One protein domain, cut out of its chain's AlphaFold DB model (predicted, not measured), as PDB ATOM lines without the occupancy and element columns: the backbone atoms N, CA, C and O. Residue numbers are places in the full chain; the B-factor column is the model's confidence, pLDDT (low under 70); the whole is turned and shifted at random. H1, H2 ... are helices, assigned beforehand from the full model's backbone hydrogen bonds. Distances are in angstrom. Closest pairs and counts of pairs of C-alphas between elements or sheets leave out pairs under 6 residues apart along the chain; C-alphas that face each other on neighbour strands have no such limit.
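Overview. This is residues 151 to 213 of the 265 residues of an uncharacterized protein of Pseudolabrys sp. GY_H (UniProt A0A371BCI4). Two long helices, H1 and H2, run side by side in opposite directions with little contact between them, and the loop of residues 178 to 183 joins them at one end, where the backbone folds back. The whole is a rod of 47 by 17 by 14 A, and both helices run along its length. The printed part has 63 residues, with two named helices in the order H1, H2 and no named strand, and its class is all helix. It is loose, with a radius of gyration of the C-alphas of 15.0 A.

Along the chain. Start at Asp 151, then find C-alpha 153 at (167.824, 203.163, 285.291), where H1 begins. H1, residues 153 to 177, runs 36.7 A to C-alpha 177 at (200.712, 215.572, 274.603). After the link, find C-alpha 184 at (206.863, 213.104, 285.553). From there H2, residues 184 to 210, runs back over 38.9 A to C-alpha 210 at (173.267, 194.462, 291.701).

Arrangement. Look at Ala 156 in H1 and Thr 208 in H2: their C-alphas, the closest of the two helices, are 7.2 A apart. H1 and H2 are close but not clearly touching, with 2 pairs of C-alphas within 8 A. They run opposite ways at a shallow tilt of 19 degrees. Their centres are 11.8 A apart. In H2 every O i to N i+4 pair is within hydrogen-bond range; in H1, 20 of 21 are.

Size, cuts and confidence. The C-alphas farthest apart are those of Glu 180 and Arg 213, at 48.1 A. The printed part has no cut, and the link from H1 to H2 is short. Residues 175 to 181, of which 175 to 177 belong to H1, stand free, as do residues 183 to 189, of which 184 to 189 belong to H2. The mean pLDDT of the printed part is 76.7; look for values under 70 at residues 151, 153, 177 to 181 and 209 to 213.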
ATOM      1  N   ASP A 151     166.083 210.652 285.943       69.94
ATOM      2  CA  ASP A 151     165.932 209.872 287.169       69.94
ATOM      3  C   ASP A 151     165.597 208.412 286.808       69.94
ATOM      4  O   ASP A 151     164.700 208.149 286.009       69.94
ATOM      5  N   GLY A 152     166.305 207.441 287.400       71.00
ATOM      6  CA  GLY A 152     166.028 206.004 287.233       71.00
ATOM      7  C   GLY A 152     167.125 205.211 286.501       71.00
ATOM      8  O   GLY A 152     168.280 205.634 286.474       71.00
ATOM      9  N   PRO A 153     166.821 204.027 285.933       68.62
ATOM     10  CA  PRO A 153     167.824 203.163 285.291       68.62
ATOM     11  C   PRO A 153     168.494 203.817 284.069       68.62
ATOM     12  O   PRO A 153     169.628 203.479 283.728       68.62
ATOM     13  N   GLU A 154     167.844 204.811 283.462       74.50
ATOM     14  CA  GLU A 154     168.389 205.629 282.372       74.50
ATOM     15  C   GLU A 154     169.524 206.566 282.836       74.50
ATOM     16  O   GLU A 154     170.400 206.911 282.038       74.50
ATOM     17  N   ALA A 155     169.593 206.897 284.136       76.81
ATOM     18  CA  ALA A 155     170.694 207.658 284.738       76.81
ATOM     19  C   ALA A 155     172.038 206.940 284.569       76.81
ATOM     20  O   ALA A 155     173.071 207.566 284.320       76.81
ATOM     21  N   ALA A 156     172.027 205.610 284.696       76.62
ATOM     22  CA  ALA A 156     173.224 204.791 284.576       76.62
ATOM     23  C   ALA A 156     173.751 204.775 283.136       76.62
ATOM     24  O   ALA A 156     174.963 204.832 282.916       76.62
ATOM     25  N   GLU A 157     172.854 204.743 282.147       81.19
ATOM     26  CA  GLU A 157     173.243 204.850 280.742       81.19
ATOM     27  C   GLU A 157     173.754 206.242 280.388       81.19
ATOM     28  O   GLU A 157     174.757 206.361 279.680       81.19
ATOM     29  N   TRP A 158     173.102 207.288 280.899       84.56
ATOM     30  CA  TRP A 158     173.548 208.666 280.721       84.56
ATOM     31  C   TRP A 158     174.952 208.875 281.309       84.56
ATOM     32  O   TRP A 158     175.858 209.298 280.589       84.56
ATOM     33  N   LEU A 159     175.186 208.450 282.557       80.88
ATOM     34  CA  LEU A 159     176.508 208.488 283.194       80.88
ATOM     35  C   LEU A 159     177.549 207.684 282.410       80.88
ATOM     36  O   LEU A 159     178.692 208.118 282.281       80.88
ATOM     37  N   ARG A 160     177.173 206.521 281.863       81.38
ATOM     38  CA  ARG A 160     178.067 205.699 281.037       81.38
ATOM     39  C   ARG A 160     178.464 206.422 279.746       81.38
ATOM     40  O   ARG A 160     179.642 206.378 279.387       81.38
ATOM     41  N   ARG A 161     177.526 207.092 279.064       83.69
ATOM     42  CA  ARG A 161     177.817 207.902 277.863       83.69
ATOM     43  C   ARG A 161     178.719 209.089 278.199       83.69
ATOM     44  O   ARG A 161     179.696 209.323 277.491       83.69
ATOM     45  N   GLU A 162     178.441 209.774 279.302       84.94
ATOM     46  CA  GLU A 162     179.220 210.931 279.748       84.94
ATOM     47  C   GLU A 162     180.656 210.536 280.138       84.94
ATOM     48  O   GLU A 162     181.629 211.132 279.675       84.94
ATOM     49  N   LEU A 163     180.824 209.444 280.891       82.31
ATOM     50  CA  LEU A 163     182.141 208.879 281.206       82.31
ATOM     51  C   LEU A 163     182.916 208.480 279.944       82.31
ATOM     52  O   LEU A 163     184.117 208.735 279.844       82.31
ATOM     53  N   GLN A 164     182.251 207.879 278.952       83.94
ATOM     54  CA  GLN A 164     182.882 207.557 277.669       83.94
ATOM     55  C   GLN A 164     183.321 208.813 276.902       83.94
ATOM     56  O   GLN A 164     184.395 208.800 276.290       83.94
ATOM     57  N   ALA A 165     182.537 209.894 276.951       81.88
ATOM     58  CA  ALA A 165     182.909 211.179 276.367       81.88
ATOM     59  C   ALA A 165     184.158 211.762 277.052       81.88
ATOM     60  O   ALA A 165     185.112 212.140 276.368       81.88
ATOM     61  N   GLN A 166     184.224 211.723 278.385       79.19
ATOM     62  CA  GLN A 166     185.400 212.176 279.142       79.19
ATOM     63  C   GLN A 166     186.655 211.349 278.831       79.19
ATOM     64  O   GLN A 166     187.731 211.909 278.611       79.19
ATOM     65  N   ILE A 167     186.528 210.021 278.723       81.00
ATOM     66  CA  ILE A 167     187.642 209.146 278.319       81.00
ATOM     67  C   ILE A 167     188.142 209.508 276.913       81.00
ATOM     68  O   ILE A 167     189.350 209.463 276.665       81.00
ATOM     69  N   ARG A 168     187.247 209.873 275.985       83.69
ATOM     70  CA  ARG A 168     187.630 210.308 274.634       83.69
ATOM     71  C   ARG A 168     188.458 211.594 274.674       83.69
ATOM     72  O   ARG A 168     189.532 211.620 274.080       83.69
ATOM     73  N   VAL A 169     188.026 212.593 275.443       82.44
ATOM     74  CA  VAL A 169     188.770 213.852 275.628       82.44
ATOM     75  C   VAL A 169     190.154 213.594 276.230       82.44
ATOM     76  O   VAL A 169     191.148 214.108 275.724       82.44
ATOM     77  N   ILE A 170     190.250 212.745 277.259       76.94
ATOM     78  CA  ILE A 170     191.542 212.389 277.874       76.94
ATOM     79  C   ILE A 170     192.461 211.693 276.861       76.94
ATOM     80  O   ILE A 170     193.660 211.973 276.829       76.94
ATOM     81  N   LYS A 171     191.928 210.808 276.010       82.06
ATOM     82  CA  LYS A 171     192.713 210.163 274.943       82.06
ATOM     83  C   LYS A 171     193.233 211.174 273.921       82.06
ATOM     84  O   LYS A 171     194.397 211.084 273.548       82.06
ATOM     85  N   GLU A 172     192.411 212.132 273.502       82.50
ATOM     86  CA  GLU A 172     192.825 213.189 272.569       82.50
ATOM     87  C   GLU A 172     193.881 214.120 273.172       82.50
ATOM     88  O   GLU A 172     194.847 214.465 272.494       82.50
ATOM     89  N   LEU A 173     193.732 214.495 274.447       75.69
ATOM     90  CA  LEU A 173     194.744 215.268 275.172       75.69
ATOM     91  C   LEU A 173     196.060 214.499 275.257       75.69
ATOM     92  O   LEU A 173     197.101 215.054 274.930       75.69
ATOM     93  N   ARG A 174     196.012 213.203 275.582       74.94
ATOM     94  CA  ARG A 174     197.209 212.357 275.642       74.94
ATOM     95  C   ARG A 174     197.891 212.195 274.282       74.94
ATOM     96  O   ARG A 174     199.110 212.082 274.230       74.94
ATOM     97  N   GLU A 175     197.130 212.143 273.192       79.56
ATOM     98  CA  GLU A 175     197.699 212.029 271.845       79.56
ATOM     99  C   GLU A 175     198.339 213.350 271.393       79.56
ATOM    100  O   GLU A 175     199.413 213.337 270.797       79.56
ATOM    101  N   LYS A 176     197.743 214.495 271.759       72.19
ATOM    102  CA  LYS A 176     198.353 215.823 271.575       72.19
ATOM    103  C   LYS A 176     199.611 215.992 272.431       72.19
ATOM    104  O   LYS A 176     200.625 216.456 271.926       72.19
ATOM    105  N   GLU A 177     199.568 215.556 273.687       67.38
ATOM    106  CA  GLU A 177     200.712 215.572 274.603       67.38
ATOM    107  C   GLU A 177     201.771 214.532 274.230       67.38
ATOM    108  O   GLU A 177     202.927 214.719 274.542       67.38
ATOM    109  N   ARG A 178     201.474 213.451 273.507       68.88
ATOM    110  CA  ARG A 178     202.533 212.549 273.009       68.88
ATOM    111  C   ARG A 178     203.510 213.234 272.052       68.88
ATOM    112  O   ARG A 178     204.623 212.736 271.890       68.88
ATOM    113  N   ALA A 179     203.112 214.351 271.445       65.88
ATOM    114  CA  ALA A 179     204.000 215.196 270.653       65.88
ATOM    115  C   ALA A 179     204.937 216.068 271.519       65.88
ATOM    116  O   ALA A 179     205.903 216.618 270.994       65.88
ATOM    117  N   GLU A 180     204.694 216.174 272.830       65.44
ATOM    118  CA  GLU A 180     205.397 217.059 273.760       65.44
ATOM    119  C   GLU A 180     205.785 216.281 275.033       65.44
ATOM    120  O   GLU A 180     204.941 215.770 275.754       65.44
ATOM    121  N   SER A 181     207.075 216.111 275.334       65.81
ATOM    122  CA  SER A 181     207.504 215.200 276.411       65.81
ATOM    123  C   SER A 181     206.835 215.512 277.761       65.81
ATOM    124  O   SER A 181     207.144 216.524 278.393       65.81
ATOM    125  N   LEU A 182     205.945 214.616 278.201       75.44
ATOM    126  CA  LEU A 182     205.166 214.761 279.426       75.44
ATOM    127  C   LEU A 182     206.081 214.792 280.654       75.44
ATOM    128  O   LEU A 182     206.966 213.945 280.810       75.44
ATOM    129  N   THR A 183     205.850 215.745 281.554       81.75
ATOM    130  CA  THR A 183     206.594 215.805 282.814       81.75
ATOM    131  C   THR A 183     206.192 214.643 283.733       81.75
ATOM    132  O   THR A 183     205.066 214.143 283.697       81.75
ATOM    133  N   VAL A 184     207.115 214.200 284.595       79.81
ATOM    134  CA  VAL A 184     206.863 213.104 285.553       79.81
ATOM    135  C   VAL A 184     205.694 213.437 286.491       79.81
ATOM    136  O   VAL A 184     204.917 212.557 286.860       79.81
ATOM    137  N   GLU A 185     205.541 214.710 286.858       79.38
ATOM    138  CA  GLU A 185     204.475 215.167 287.750       79.38
ATOM    139  C   GLU A 185     203.092 215.077 287.089       79.38
ATOM    140  O   GLU A 185     202.136 214.604 287.713       79.38
ATOM    141  N   ASP A 186     202.991 215.460 285.817       76.69
ATOM    142  CA  ASP A 186     201.737 215.397 285.063       76.69
ATOM    143  C   ASP A 186     201.332 213.948 284.774       76.69
ATOM    144  O   ASP A 186     200.161 213.587 284.920       76.69
ATOM    145  N   GLY A 187     202.311 213.070 284.519       79.56
ATOM    146  CA  GLY A 187     202.082 211.628 284.415       79.56
ATOM    147  C   GLY A 187     201.464 211.023 285.683       79.56
ATOM    148  O   GLY A 187     200.530 210.222 285.602       79.56
ATOM    149  N   LEU A 188     201.924 211.442 286.867       80.38
ATOM    150  CA  LEU A 188     201.367 210.984 288.146       80.38
ATOM    151  C   LEU A 188     199.954 211.527 288.404       80.38
ATOM    152  O   LEU A 188     199.098 210.788 288.903       80.38
ATOM    153  N   LYS A 189     199.687 212.794 288.062       80.19
ATOM    154  CA  LYS A 189     198.336 213.385 288.160       80.19
ATOM    155  C   LYS A 189     197.351 212.640 287.262       80.19
ATOM    156  O   LYS A 189     196.270 212.267 287.717       80.19
ATOM    157  N   LEU A 190     197.758 212.355 286.026       78.12
ATOM    158  CA  LEU A 190     196.958 211.607 285.061       78.12
ATOM    159  C   LEU A 190     196.689 210.177 285.548       78.12
ATOM    160  O   LEU A 190     195.546 209.723 285.512       78.12
ATOM    161  N   GLY A 191     197.704 209.498 286.090       82.81
ATOM    162  CA  GLY A 191     197.542 208.172 286.689       82.81
ATOM    163  C   GLY A 191     196.494 208.147 287.807       82.81
ATOM    164  O   GLY A 191     195.619 207.282 287.811       82.81
ATOM    165  N   ARG A 192     196.514 209.131 288.717       86.69
ATOM    166  CA  ARG A 192     195.516 209.235 289.800       86.69
ATOM    167  C   ARG A 192     194.103 209.488 289.276       86.69
ATOM    168  O   ARG A 192     193.170 208.857 289.768       86.69
ATOM    169  N   MET A 193     193.949 210.359 288.275       84.56
ATOM    170  CA  MET A 193     192.645 210.601 287.647       84.56
ATOM    171  C   MET A 193     192.090 209.331 286.997       84.56
ATOM    172  O   MET A 193     190.924 209.008 287.199       84.56
ATOM    173  N   LEU A 194     192.922 208.568 286.279       81.19
ATOM    174  CA  LEU A 194     192.490 207.310 285.664       81.19
ATOM    175  C   LEU A 194     192.053 206.275 286.702       81.19
ATOM    176  O   LEU A 194     191.041 205.611 286.489       81.19
ATOM    177  N   VAL A 195     192.772 206.160 287.824       89.62
ATOM    178  CA  VAL A 195     192.401 205.259 288.930       89.62
ATOM    179  C   VAL A 195     191.054 205.658 289.533       89.62
ATOM    180  O   VAL A 195     190.191 204.805 289.714       89.62
ATOM    181  N   GLN A 196     190.831 206.950 289.790       87.94
ATOM    182  CA  GLN A 196     189.541 207.426 290.299       87.94
ATOM    183  C   GLN A 196     188.398 207.148 289.317       87.94
ATOM    184  O   GLN A 196     187.331 206.706 289.731       87.94
ATOM    185  N   LEU A 197     188.628 207.357 288.019       79.38
ATOM    186  CA  LEU A 197     187.623 207.165 286.970       79.38
ATOM    187  C   LEU A 197     187.304 205.672 286.744       79.38
ATOM    188  O   LEU A 197     186.162 205.302 286.480       79.38
ATOM    189  N   THR A 198     188.291 204.788 286.900       83.94
ATOM    190  CA  THR A 198     188.051 203.334 286.864       83.94
ATOM    191  C   THR A 198     187.328 202.834 288.109       83.94
ATOM    192  O   THR A 198     186.423 202.013 287.977       83.94
ATOM    193  N   ASP A 199     187.653 203.350 289.295       82.56
ATOM    194  CA  ASP A 199     186.945 203.011 290.536       82.56
ATOM    195  C   ASP A 199     185.470 203.456 290.486       82.56
ATOM    196  O   ASP A 199     184.571 202.681 290.815       82.56
ATOM    197  N   THR A 200     185.183 204.664 289.983       83.38
ATOM    198  CA  THR A 200     183.793 205.115 289.791       83.38
ATOM    199  C   THR A 200     183.051 204.270 288.758       83.38
ATOM    200  O   THR A 200     181.885 203.941 288.977       83.38
ATOM    201  N   PHE A 201     183.711 203.845 287.676       82.69
ATOM    202  CA  PHE A 201     183.113 202.952 286.682       82.69
ATOM    203  C   PHE A 201     182.811 201.556 287.244       82.69
ATOM    204  O   PHE A 201     181.734 201.013 286.993       82.69
ATOM    205  N   LEU A 202     183.724 200.979 288.035       82.00
ATOM    206  CA  LEU A 202     183.505 199.694 288.707       82.00
ATOM    207  C   LEU A 202     182.348 199.775 289.703       82.00
ATOM    208  O   LEU A 202     181.485 198.899 289.699       82.00
ATOM    209  N   LYS A 203     182.283 200.851 290.497       78.38
ATOM    210  CA  LYS A 203     181.158 201.116 291.405       78.38
ATOM    211  C   LYS A 203     179.843 201.218 290.644       78.38
ATOM    212  O   LYS A 203     178.870 200.576 291.024       78.38
ATOM    213  N   LEU A 204     179.819 201.956 289.535       79.50
ATOM    214  CA  LEU A 204     178.623 202.100 288.709       79.50
ATOM    215  C   LEU A 204     178.189 200.755 288.108       79.50
ATOM    216  O   LEU A 204     177.018 200.403 288.202       79.50
ATOM    217  N   ASN A 205     179.127 199.957 287.588       77.31
ATOM    218  CA  ASN A 205     178.835 198.608 287.097       77.31
ATOM    219  C   ASN A 205     178.329 197.673 288.201       77.31
ATOM    220  O   ASN A 205     177.440 196.860 287.947       77.31
ATOM    221  N   HIS A 206     178.869 197.778 289.415       75.31
ATOM    222  CA  HIS A 206     178.388 197.019 290.564       75.31
ATOM    223  C   HIS A 206     176.947 197.406 290.914       75.31
ATOM    224  O   HIS A 206     176.107 196.525 291.078       75.31
ATOM    225  N   HIS A 207     176.625 198.703 290.912       74.12
ATOM    226  CA  HIS A 207     175.256 199.183 291.102       74.12
ATOM    227  C   HIS A 207     174.311 198.693 289.996       74.12
ATOM    228  O   HIS A 207     173.230 198.199 290.303       74.12
ATOM    229  N   THR A 208     174.715 198.732 288.723       70.31
ATOM    230  CA  THR A 208     173.860 198.248 287.625       70.31
ATOM    231  C   THR A 208     173.710 196.726 287.605       70.31
ATOM    232  O   THR A 208     172.669 196.223 287.203       70.31
ATOM    233  N   SER A 209     174.728 195.985 288.053       67.94
ATOM    234  CA  SER A 209     174.685 194.514 288.116       67.94
ATOM    235  C   SER A 209     173.924 194.018 289.349       67.94
ATOM    236  O   SER A 209     173.263 192.985 289.289       67.94
ATOM    237  N   GLY A 210     173.982 194.763 290.460       57.69
ATOM    238  CA  GLY A 210     173.267 194.462 291.701       57.69
ATOM    239  C   GLY A 210     171.771 194.772 291.630       57.69
ATOM    240  O   GLY A 210     170.969 194.019 292.172       57.69
ATOM    241  N   VAL A 211     171.369 195.808 290.886       52.78
ATOM    242  CA  VAL A 211     169.945 196.140 290.671       52.78
ATOM    243  C   VAL A 211     169.222 195.088 289.808       52.78
ATOM    244  O   VAL A 211     168.001 194.996 289.850       52.78
ATOM    245  N   SER A 212     169.950 194.214 289.101       45.91
ATOM    246  CA  SER A 212     169.362 193.084 288.363       45.91
ATOM    247  C   SER A 212     169.138 191.824 289.224       45.91
ATOM    248  O   SER A 212     168.594 190.840 288.735       45.91
ATOM    249  N   ARG A 213     169.500 191.836 290.519       45.91
ATOM    250  CA  ARG A 213     169.241 190.732 291.463       45.91
ATOM    251  C   ARG A 213     168.262 191.134 292.564       45.91
ATOM    252  O   ARG A 213     168.559 191.019 293.743       45.91
TER     253      ARG A 213